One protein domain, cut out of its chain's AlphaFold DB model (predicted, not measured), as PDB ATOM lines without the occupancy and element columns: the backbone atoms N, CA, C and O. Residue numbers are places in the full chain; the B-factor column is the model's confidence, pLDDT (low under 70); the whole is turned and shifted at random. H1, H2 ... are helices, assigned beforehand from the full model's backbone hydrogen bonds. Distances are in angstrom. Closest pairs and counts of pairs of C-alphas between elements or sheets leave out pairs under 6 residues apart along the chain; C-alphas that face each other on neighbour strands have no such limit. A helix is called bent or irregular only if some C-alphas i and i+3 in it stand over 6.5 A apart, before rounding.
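Overview. This is residues 248 to 273 and 371 to 410 of the 420 residues of the protein "Hypothetical protein" of Meloidogyne enterolobii (UniProt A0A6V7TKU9). One long, straight helix, H1, lies across one side of an open V made by two shorter helices, H2 and H3, and crosses the longer of these, H3, as an X. H2 folds back into H3 over a tight turn, residues 383 to 386, and the far end of H3, residues 402 to 406, sticks out together with Gly 407. The printed part has 66 residues with three named helices in the order H1, H2, H3 along the chain and no named strand, and its class is all helix. It is compact, with a radius of gyration of the C-alphas of 12.5 A, and the C-alphas span 37 by 33 by 19 A along their three main axes.

Along the chain. H1 is the longest helix, 26 residues, and holds residues 248 to 273. Its first C-alpha, that of Gln 248, is at (11.668, 36.175, 27.130), and its last, that of Lys 273, is at (32.057, 19.535, 53.492), 37.2 A from the first. H3 holds residues 387 to 406, 20 residues, and measures 29.0 A from first to last C-alpha. It begins with C-alpha 387 at (31.584, 9.823, 36.971) and ends with C-alpha 406 at (4.424, 16.996, 44.335), with x falling from end to end. H2 is the shortest, residues 371 to 382, 12 residues, and measures 16.3 A from first to last C-alpha. None of the three helices is bent or irregular. Residues 407 to 410 follow H3 and belong to no named element.

Arrangement. H1 and H3 touch, with 9 pairs of C-alphas within 8 A. The closest C-alphas of the two are those of Ala 264 and Lys 396, 6.2 A apart. Their lines stand at a steep tilt of 59 degrees, and they run opposite ways. H1 touches H3 with residues 260 to 268 alone, and H3 touches H1 with residues 392 to 400 alone. Their centres are 11.4 A apart. H2 and H3 are close but not clearly touching, with 2 pairs of C-alphas within 8 A. Their closest C-alphas are those of Leu 382, the last residue of H2, and Lys 390, 5.7 A apart. H2 and H3 run opposite ways at a tilt of 35.5 degrees, only just steep, and their centres are 13.1 A apart. H1 and H2 are near each other, with 9 pairs of C-alphas within 10 A and no pair within 8 A, though only just: the closest are 8.0 A apart. In the backbones of H1 and H2, every O of residue i is within hydrogen-bond range of the N of residue i+4 inside the helix. In H3 this holds for 14 of 16 such pairs.

Size, cuts and confidence. The two C-alphas farthest apart in the domain are those of Gln 248 and Lys 273, the two ends of H1, 37.2 A apart. From the first printed C-alpha, Gln 248, to the last, Asn 410, the distance is 35.5 A. Residues 274 to 370 are cut out and not printed, and the gap from C-alpha 273 to C-alpha 371 is 32.7 A. The link from H1 to H2 runs across this cut. The link from H2 to H3, 4 residues, is tight. Residues 402 to 407, of which 402 to 406 belong to H3, stand free. The mean pLDDT of the printed part is 71.8. It is under 70 at 15 residues, namely residues 253 to 254, 256 to 258, 271 to 273, 373, 381, 405 and 407 to 410.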
ATOM      1  N   GLN A 248      12.138  36.083  25.745       81.69
ATOM      2  CA  GLN A 248      11.668  36.175  27.130       81.69
ATOM      3  C   GLN A 248      11.483  34.789  27.755       81.69
ATOM      4  O   GLN A 248      11.945  34.567  28.874       81.69
ATOM      5  N   GLN A 249      10.880  33.843  27.027       77.38
ATOM      6  CA  GLN A 249      10.771  32.450  27.471       77.38
ATOM      7  C   GLN A 249      12.154  31.820  27.662       77.38
ATOM      8  O   GLN A 249      12.421  31.214  28.697       77.38
ATOM      9  N   GLN A 250      13.078  32.027  26.720       76.50
ATOM     10  CA  GLN A 250      14.430  31.486  26.818       76.50
ATOM     11  C   GLN A 250      15.206  32.073  28.010       76.50
ATOM     12  O   GLN A 250      15.904  31.332  28.698       76.50
ATOM     13  N   GLN A 251      15.063  33.370  28.305       75.94
ATOM     14  CA  GLN A 251      15.668  33.995  29.489       75.94
ATOM     15  C   GLN A 251      15.062  33.469  30.798       75.94
ATOM     16  O   GLN A 251      15.805  33.170  31.734       75.94
ATOM     17  N   GLN A 252      13.737  33.301  30.862       71.44
ATOM     18  CA  GLN A 252      13.072  32.704  32.025       71.44
ATOM     19  C   GLN A 252      13.536  31.260  32.255       71.44
ATOM     20  O   GLN A 252      13.885  30.904  33.380       71.44
ATOM     21  N   MET A 253      13.640  30.464  31.186       59.72
ATOM     22  CA  MET A 253      14.112  29.077  31.238       59.72
ATOM     23  C   MET A 253      15.589  28.963  31.619       59.72
ATOM     24  O   MET A 253      15.967  28.086  32.394       59.72
ATOM     25  N   GLN A 254      16.447  29.849  31.109       69.69
ATOM     26  CA  GLN A 254      17.855  29.886  31.507       69.69
ATOM     27  C   GLN A 254      18.007  30.249  32.987       69.69
ATOM     28  O   GLN A 254      18.834  29.647  33.668       69.69
ATOM     29  N   SER A 255      17.191  31.179  33.493       70.62
ATOM     30  CA  SER A 255      17.188  31.585  34.902       70.62
ATOM     31  C   SER A 255      16.727  30.455  35.832       70.62
ATOM     32  O   SER A 255      17.422  30.129  36.795       70.62
ATOM     33  N   SER A 256      15.614  29.782  35.513       67.12
ATOM     34  CA  SER A 256      15.104  28.657  36.311       67.12
ATOM     35  C   SER A 256      16.044  27.449  36.273       67.12
ATOM     36  O   SER A 256      16.349  26.863  37.313       67.12
ATOM     37  N   THR A 257      16.587  27.118  35.097       68.81
ATOM     38  CA  THR A 257      17.548  26.017  34.941       68.81
ATOM     39  C   THR A 257      18.859  26.311  35.672       68.81
ATOM     40  O   THR A 257      19.407  25.423  36.324       68.81
ATOM     41  N   ALA A 258      19.368  27.548  35.602       69.56
ATOM     42  CA  ALA A 258      20.554  27.955  36.352       69.56
ATOM     43  C   ALA A 258      20.319  27.856  37.864       69.56
ATOM     44  O   ALA A 258      21.143  27.269  38.555       69.56
ATOM     45  N   ALA A 259      19.166  28.316  38.360       73.75
ATOM     46  CA  ALA A 259      18.821  28.236  39.778       73.75
ATOM     47  C   ALA A 259      18.742  26.786  40.293       73.75
ATOM     48  O   ALA A 259      19.278  26.484  41.360       73.75
ATOM     49  N   ILE A 260      18.132  25.868  39.532       73.62
ATOM     50  CA  ILE A 260      18.056  24.440  39.897       73.62
ATOM     51  C   ILE A 260      19.453  23.808  39.911       73.62
ATOM     52  O   ILE A 260      19.795  23.071  40.838       73.62
ATOM     53  N   LEU A 261      20.276  24.107  38.902       71.44
ATOM     54  CA  LEU A 261      21.644  23.598  38.837       71.44
ATOM     55  C   LEU A 261      22.507  24.152  39.976       71.44
ATOM     56  O   LEU A 261      23.245  23.383  40.585       71.44
ATOM     57  N   ASP A 262      22.389  25.433  40.314       74.81
ATOM     58  CA  ASP A 262      23.132  26.041  41.420       74.81
ATOM     59  C   ASP A 262      22.708  25.455  42.774       74.81
ATOM     60  O   ASP A 262      23.564  25.142  43.601       74.81
ATOM     61  N   LEU A 263      21.410  25.211  42.993       76.12
ATOM     62  CA  LEU A 263      20.913  24.522  44.192       76.12
ATOM     63  C   LEU A 263      21.459  23.093  44.301       76.12
ATOM     64  O   LEU A 263      21.948  22.697  45.363       76.12
ATOM     65  N   ALA A 264      21.436  22.332  43.204       70.56
ATOM     66  CA  ALA A 264      21.974  20.976  43.171       70.56
ATOM     67  C   ALA A 264      23.490  20.961  43.433       70.56
ATOM     68  O   ALA A 264      23.976  20.166  44.241       70.56
ATOM     69  N   MET A 265      24.238  21.871  42.805       75.88
ATOM     70  CA  MET A 265      25.690  21.982  42.968       75.88
ATOM     71  C   MET A 265      26.070  22.427  44.385       75.88
ATOM     72  O   MET A 265      26.944  21.820  45.004       75.88
ATOM     73  N   ASN A 266      25.361  23.400  44.962       77.19
ATOM     74  CA  ASN A 266      25.548  23.817  46.354       77.19
ATOM     75  C   ASN A 266      25.252  22.679  47.337       77.19
ATOM     76  O   ASN A 266      25.997  22.479  48.297       77.19
ATOM     77  N   ALA A 267      24.215  21.878  47.081       71.50
ATOM     78  CA  ALA A 267      23.908  20.708  47.893       71.50
ATOM     79  C   ALA A 267      24.995  19.627  47.786       71.50
ATOM     80  O   ALA A 267      25.279  18.950  48.772       71.50
ATOM     81  N   VAL A 268      25.603  19.422  46.613       73.56
ATOM     82  CA  VAL A 268      26.748  18.503  46.444       73.56
ATOM     83  C   VAL A 268      27.967  19.003  47.228       73.56
ATOM     84  O   VAL A 268      28.585  18.226  47.955       73.56
ATOM     85  N   HIS A 269      28.278  20.299  47.160       73.44
ATOM     86  CA  HIS A 269      29.382  20.886  47.922       73.44
ATOM     87  C   HIS A 269      29.160  20.828  49.440       73.44
ATOM     88  O   HIS A 269      30.097  20.521  50.177       73.44
ATOM     89  N   LYS A 270      27.925  21.047  49.913       73.19
ATOM     90  CA  LYS A 270      27.561  20.920  51.332       73.19
ATOM     91  C   LYS A 270      27.749  19.488  51.845       73.19
ATOM     92  O   LYS A 270      28.395  19.298  52.870       73.19
ATOM     93  N   SER A 271      27.290  18.488  51.086       61.06
ATOM     94  CA  SER A 271      27.495  17.073  51.428       61.06
ATOM     95  C   SER A 271      28.982  16.685  51.472       61.06
ATOM     96  O   SER A 271      29.379  15.900  52.322       61.06
ATOM     97  N   ASN A 272      29.831  17.266  50.616       60.25
ATOM     98  CA  ASN A 272      31.277  17.016  50.658       60.25
ATOM     99  C   ASN A 272      31.976  17.683  51.855       60.25
ATOM    100  O   ASN A 272      32.932  17.120  52.383       60.25
ATOM    101  N   LYS A 273      31.508  18.855  52.306       59.56
ATOM    102  CA  LYS A 273      32.057  19.535  53.492       59.56
ATOM    103  C   LYS A 273      31.755  18.763  54.782       59.56
ATOM    104  O   LYS A 273      32.637  18.604  55.617       59.56
ATOM    105  N   ASP A 371      11.016  19.589  27.170       71.19
ATOM    106  CA  ASP A 371      11.627  18.487  27.920       71.19
ATOM    107  C   ASP A 371      12.907  17.943  27.258       71.19
ATOM    108  O   ASP A 371      13.882  17.598  27.941       71.19
ATOM    109  N   LYS A 372      12.960  17.898  25.917       71.69
ATOM    110  CA  LYS A 372      14.146  17.433  25.173       71.69
ATOM    111  C   LYS A 372      15.290  18.435  25.304       71.69
ATOM    112  O   LYS A 372      16.452  18.039  25.472       71.69
ATOM    113  N   LEU A 373      14.976  19.731  25.262       67.81
ATOM    114  CA  LEU A 373      15.965  20.791  25.436       67.81
ATOM    115  C   LEU A 373      16.512  20.813  26.870       67.81
ATOM    116  O   LEU A 373      17.735  20.872  27.050       67.81
ATOM    117  N   PHE A 374      15.636  20.681  27.874       75.25
ATOM    118  CA  PHE A 374      16.030  20.520  29.275       75.25
ATOM    119  C   PHE A 374      17.018  19.354  29.441       75.25
ATOM    120  O   PHE A 374      18.124  19.544  29.957       75.25
ATOM    121  N   CYS A 375      16.690  18.177  28.895       77.62
ATOM    122  CA  CYS A 375      17.564  17.006  28.954       77.62
ATOM    123  C   CYS A 375      18.933  17.258  28.297       77.62
ATOM    124  O   CYS A 375      19.963  16.908  28.877       77.62
ATOM    125  N   ARG A 376      18.993  17.916  27.128       71.56
ATOM    126  CA  ARG A 376      20.272  18.263  26.466       71.56
ATOM    127  C   ARG A 376      21.133  19.200  27.314       71.56
ATOM    128  O   ARG A 376      22.351  19.007  27.386       71.56
ATOM    129  N   ILE A 377      20.531  20.206  27.951       71.19
ATOM    130  CA  ILE A 377      21.247  21.169  28.804       71.19
ATOM    131  C   ILE A 377      21.795  20.473  30.055       71.19
ATOM    132  O   ILE A 377      22.981  20.632  30.372       71.19
ATOM    133  N   VAL A 378      20.971  19.657  30.718       77.81
ATOM    134  CA  VAL A 378      21.368  18.869  31.893       77.81
ATOM    135  C   VAL A 378      22.503  17.908  31.538       77.81
ATOM    136  O   VAL A 378      23.542  17.921  32.199       77.81
ATOM    137  N   LEU A 379      22.387  17.152  30.441       75.50
ATOM    138  CA  LEU A 379      23.430  16.225  29.984       75.50
ATOM    139  C   LEU A 379      24.758  16.936  29.688       75.50
ATOM    140  O   LEU A 379      25.818  16.467  30.105       75.50
ATOM    141  N   LYS A 380      24.722  18.102  29.029       72.88
ATOM    142  CA  LYS A 380      25.928  18.891  28.723       72.88
ATOM    143  C   LYS A 380      26.638  19.394  29.986       72.88
ATOM    144  O   LYS A 380      27.860  19.543  29.982       72.88
ATOM    145  N   LYS A 381      25.893  19.674  31.060       67.88
ATOM    146  CA  LYS A 381      26.439  20.102  32.359       67.88
ATOM    147  C   LYS A 381      26.955  18.918  33.180       67.88
ATOM    148  O   LYS A 381      28.064  19.007  33.698       67.88
ATOM    149  N   LEU A 382      26.229  17.800  33.209       73.56
ATOM    150  CA  LEU A 382      26.676  16.554  33.844       73.56
ATOM    151  C   LEU A 382      27.946  15.995  33.186       73.56
ATOM    152  O   LEU A 382      28.803  15.450  33.872       73.56
ATOM    153  N   GLY A 383      28.122  16.189  31.875       72.25
ATOM    154  CA  GLY A 383      29.338  15.793  31.156       72.25
ATOM    155  C   GLY A 383      30.628  16.464  31.648       72.25
ATOM    156  O   GLY A 383      31.708  15.973  31.338       72.25
ATOM    157  N   LYS A 384      30.535  17.555  32.424       74.56
ATOM    158  CA  LYS A 384      31.686  18.254  33.025       74.56
ATOM    159  C   LYS A 384      32.058  17.745  34.424       74.56
ATOM    160  O   LYS A 384      33.040  18.224  34.984       74.56
ATOM    161  N   LEU A 385      31.263  16.845  35.001       70.88
ATOM    162  CA  LEU A 385      31.477  16.284  36.335       70.88
ATOM    163  C   LEU A 385      32.174  14.923  36.252       70.88
ATOM    164  O   LEU A 385      32.093  14.242  35.232       70.88
ATOM    165  N   ASP A 386      32.832  14.525  37.339       74.94
ATOM    166  CA  ASP A 386      33.417  13.189  37.479       74.94
ATOM    167  C   ASP A 386      32.319  12.114  37.609       74.94
ATOM    168  O   ASP A 386      31.223  12.395  38.099       74.94
ATOM    169  N   GLU A 387      32.591  10.880  37.173       73.88
ATOM    170  CA  GLU A 387      31.584   9.823  36.971       73.88
ATOM    171  C   GLU A 387      30.777   9.532  38.250       73.88
ATOM    172  O   GLU A 387      29.555   9.413  38.205       73.88
ATOM    173  N   ARG A 388      31.434   9.540  39.420       71.62
ATOM    174  CA  ARG A 388      30.768   9.375  40.727       71.62
ATOM    175  C   ARG A 388      29.862  10.549  41.110       71.62
ATOM    176  O   ARG A 388      28.844  10.345  41.760       71.62
ATOM    177  N   LEU A 389      30.217  11.772  40.717       70.62
ATOM    178  CA  LEU A 389      29.442  12.977  41.021       70.62
ATOM    179  C   LEU A 389      28.243  13.130  40.085       70.62
ATOM    180  O   LEU A 389      27.229  13.697  40.490       70.62
ATOM    181  N   LYS A 390      28.333  12.599  38.858       77.00
ATOM    182  CA  LYS A 390      27.209  12.572  37.914       77.00
ATOM    183  C   LYS A 390      26.011  11.850  38.505       77.00
ATOM    184  O   LYS A 390      24.902  12.353  38.388       77.00
ATOM    185  N   ASP A 391      26.221  10.706  39.144       74.06
ATOM    186  CA  ASP A 391      25.114   9.910  39.674       74.06
ATOM    187  C   ASP A 391      24.465  10.579  40.888       74.06
ATOM    188  O   ASP A 391      23.240  10.675  40.950       74.06
ATOM    189  N   THR A 392      25.257  11.169  41.787       76.00
ATOM    190  CA  THR A 392      24.722  11.991  42.884       76.00
ATOM    191  C   THR A 392      23.970  13.219  42.367       76.00
ATOM    192  O   THR A 392      22.896  13.539  42.873       76.00
ATOM    193  N   ALA A 393      24.492  13.894  41.341       73.50
ATOM    194  CA  ALA A 393      23.837  15.049  40.734       73.50
ATOM    195  C   ALA A 393      22.524  14.661  40.036       73.50
ATOM    196  O   ALA A 393      21.525  15.347  40.224       73.50
ATOM    197  N   LYS A 394      22.485  13.544  39.296       80.06
ATOM    198  CA  LYS A 394      21.250  13.011  38.694       80.06
ATOM    199  C   LYS A 394      20.191  12.741  39.758       80.06
ATOM    200  O   LYS A 394      19.058  13.170  39.590       80.06
ATOM    201  N   ILE A 395      20.562  12.073  40.855       80.94
ATOM    202  CA  ILE A 395      19.635  11.767  41.952       80.94
ATOM    203  C   ILE A 395      19.073  13.059  42.550       80.94
ATOM    204  O   ILE A 395      17.858  13.193  42.640       80.94
ATOM    205  N   LYS A 396      19.928  14.039  42.872       76.12
ATOM    206  CA  LYS A 396      19.479  15.320  43.440       76.12
ATOM    207  C   LYS A 396      18.620  16.136  42.473       76.12
ATOM    208  O   LYS A 396      17.659  16.761  42.904       76.12
ATOM    209  N   ILE A 397      18.931  16.124  41.175       82.31
ATOM    210  CA  ILE A 397      18.095  16.773  40.153       82.31
ATOM    211  C   ILE A 397      16.714  16.111  40.116       82.31
ATOM    212  O   ILE A 397      15.711  16.814  40.152       82.31
ATOM    213  N   MET A 398      16.648  14.777  40.100       79.69
ATOM    214  CA  MET A 398      15.372  14.048  40.091       79.69
ATOM    215  C   MET A 398      14.569  14.272  41.377       79.69
ATOM    216  O   MET A 398      13.361  14.467  41.313       79.69
ATOM    217  N   GLU A 399      15.228  14.298  42.535       76.31
ATOM    218  CA  GLU A 399      14.605  14.587  43.831       76.31
ATOM    219  C   GLU A 399      14.021  16.007  43.878       76.31
ATOM    220  O   GLU A 399      12.873  16.190  44.274       76.31
ATOM    221  N   LEU A 400      14.762  17.007  43.388       76.44
ATOM    222  CA  LEU A 400      14.274  18.385  43.288       76.44
ATOM    223  C   LEU A 400      13.083  18.512  42.333       76.44
ATOM    224  O   LEU A 400      12.123  19.206  42.659       76.44
ATOM    225  N   LEU A 401      13.118  17.833  41.181       78.31
ATOM    226  CA  LEU A 401      11.999  17.822  40.232       78.31
ATOM    227  C   LEU A 401      10.742  17.198  40.853       78.31
ATOM    228  O   LEU A 401       9.650  17.746  40.718       78.31
ATOM    229  N   LEU A 402      10.894  16.089  41.583       76.69
ATOM    230  CA  LEU A 402       9.787  15.440  42.285       76.69
ATOM    231  C   LEU A 402       9.212  16.329  43.395       76.69
ATOM    232  O   LEU A 402       7.994  16.482  43.479       76.69
ATOM    233  N   ASN A 403      10.069  16.964  44.195       77.81
ATOM    234  CA  ASN A 403       9.641  17.856  45.277       77.81
ATOM    235  C   ASN A 403       8.952  19.122  44.749       77.81
ATOM    236  O   ASN A 403       8.012  19.610  45.371       77.81
ATOM    237  N   LEU A 404       9.372  19.643  43.593       71.75
ATOM    238  CA  LEU A 404       8.702  20.768  42.932       71.75
ATOM    239  C   LEU A 404       7.323  20.385  42.383       71.75
ATOM    240  O   LEU A 404       6.400  21.194  42.443       71.75
ATOM    241  N   GLN A 405       7.173  19.165  41.862       65.44
ATOM    242  CA  GLN A 405       5.928  18.719  41.238       65.44
ATOM    243  C   GLN A 405       4.878  18.239  42.251       65.44
ATOM    244  O   GLN A 405       3.680  18.389  42.010       65.44
ATOM    245  N   TYR A 406       5.311  17.667  43.378       74.62
ATOM    246  CA  TYR A 406       4.424  16.996  44.335       74.62
ATOM    247  C   TYR A 406       4.533  17.513  45.783       74.62
ATOM    248  O   TYR A 406       3.752  17.082  46.632       74.62
ATOM    249  N   GLY A 407       5.436  18.460  46.068       55.16
ATOM    250  CA  GLY A 407       5.736  18.941  47.423       55.16
ATOM    251  C   GLY A 407       6.640  17.985  48.217       55.16
ATOM    252  O   GLY A 407       6.796  16.820  47.859       55.16
ATOM    253  N   GLU A 408       7.257  18.472  49.303       61.28
ATOM    254  CA  GLU A 408       8.107  17.645  50.175       61.28
ATOM    255  C   GLU A 408       7.279  16.548  50.865       61.28
ATOM    256  O   GLU A 408       6.410  16.821  51.700       61.28
ATOM    257  N   CYS A 409       7.561  15.281  50.563       47.91
ATOM    258  CA  CYS A 409       7.023  14.155  51.318       47.91
ATOM    259  C   CYS A 409       7.740  14.042  52.675       47.91
ATOM    260  O   CYS A 409       8.732  13.333  52.834       47.91
ATOM    261  N   ASN A 410       7.214  14.762  53.672       41.59
ATOM    262  CA  ASN A 410       7.634  14.695  55.071       41.59
ATOM    263  C   ASN A 410       7.471  13.276  55.646       41.59
ATOM    264  O   ASN A 410       6.431  12.927  56.204       41.59
TER     265      ASN A 410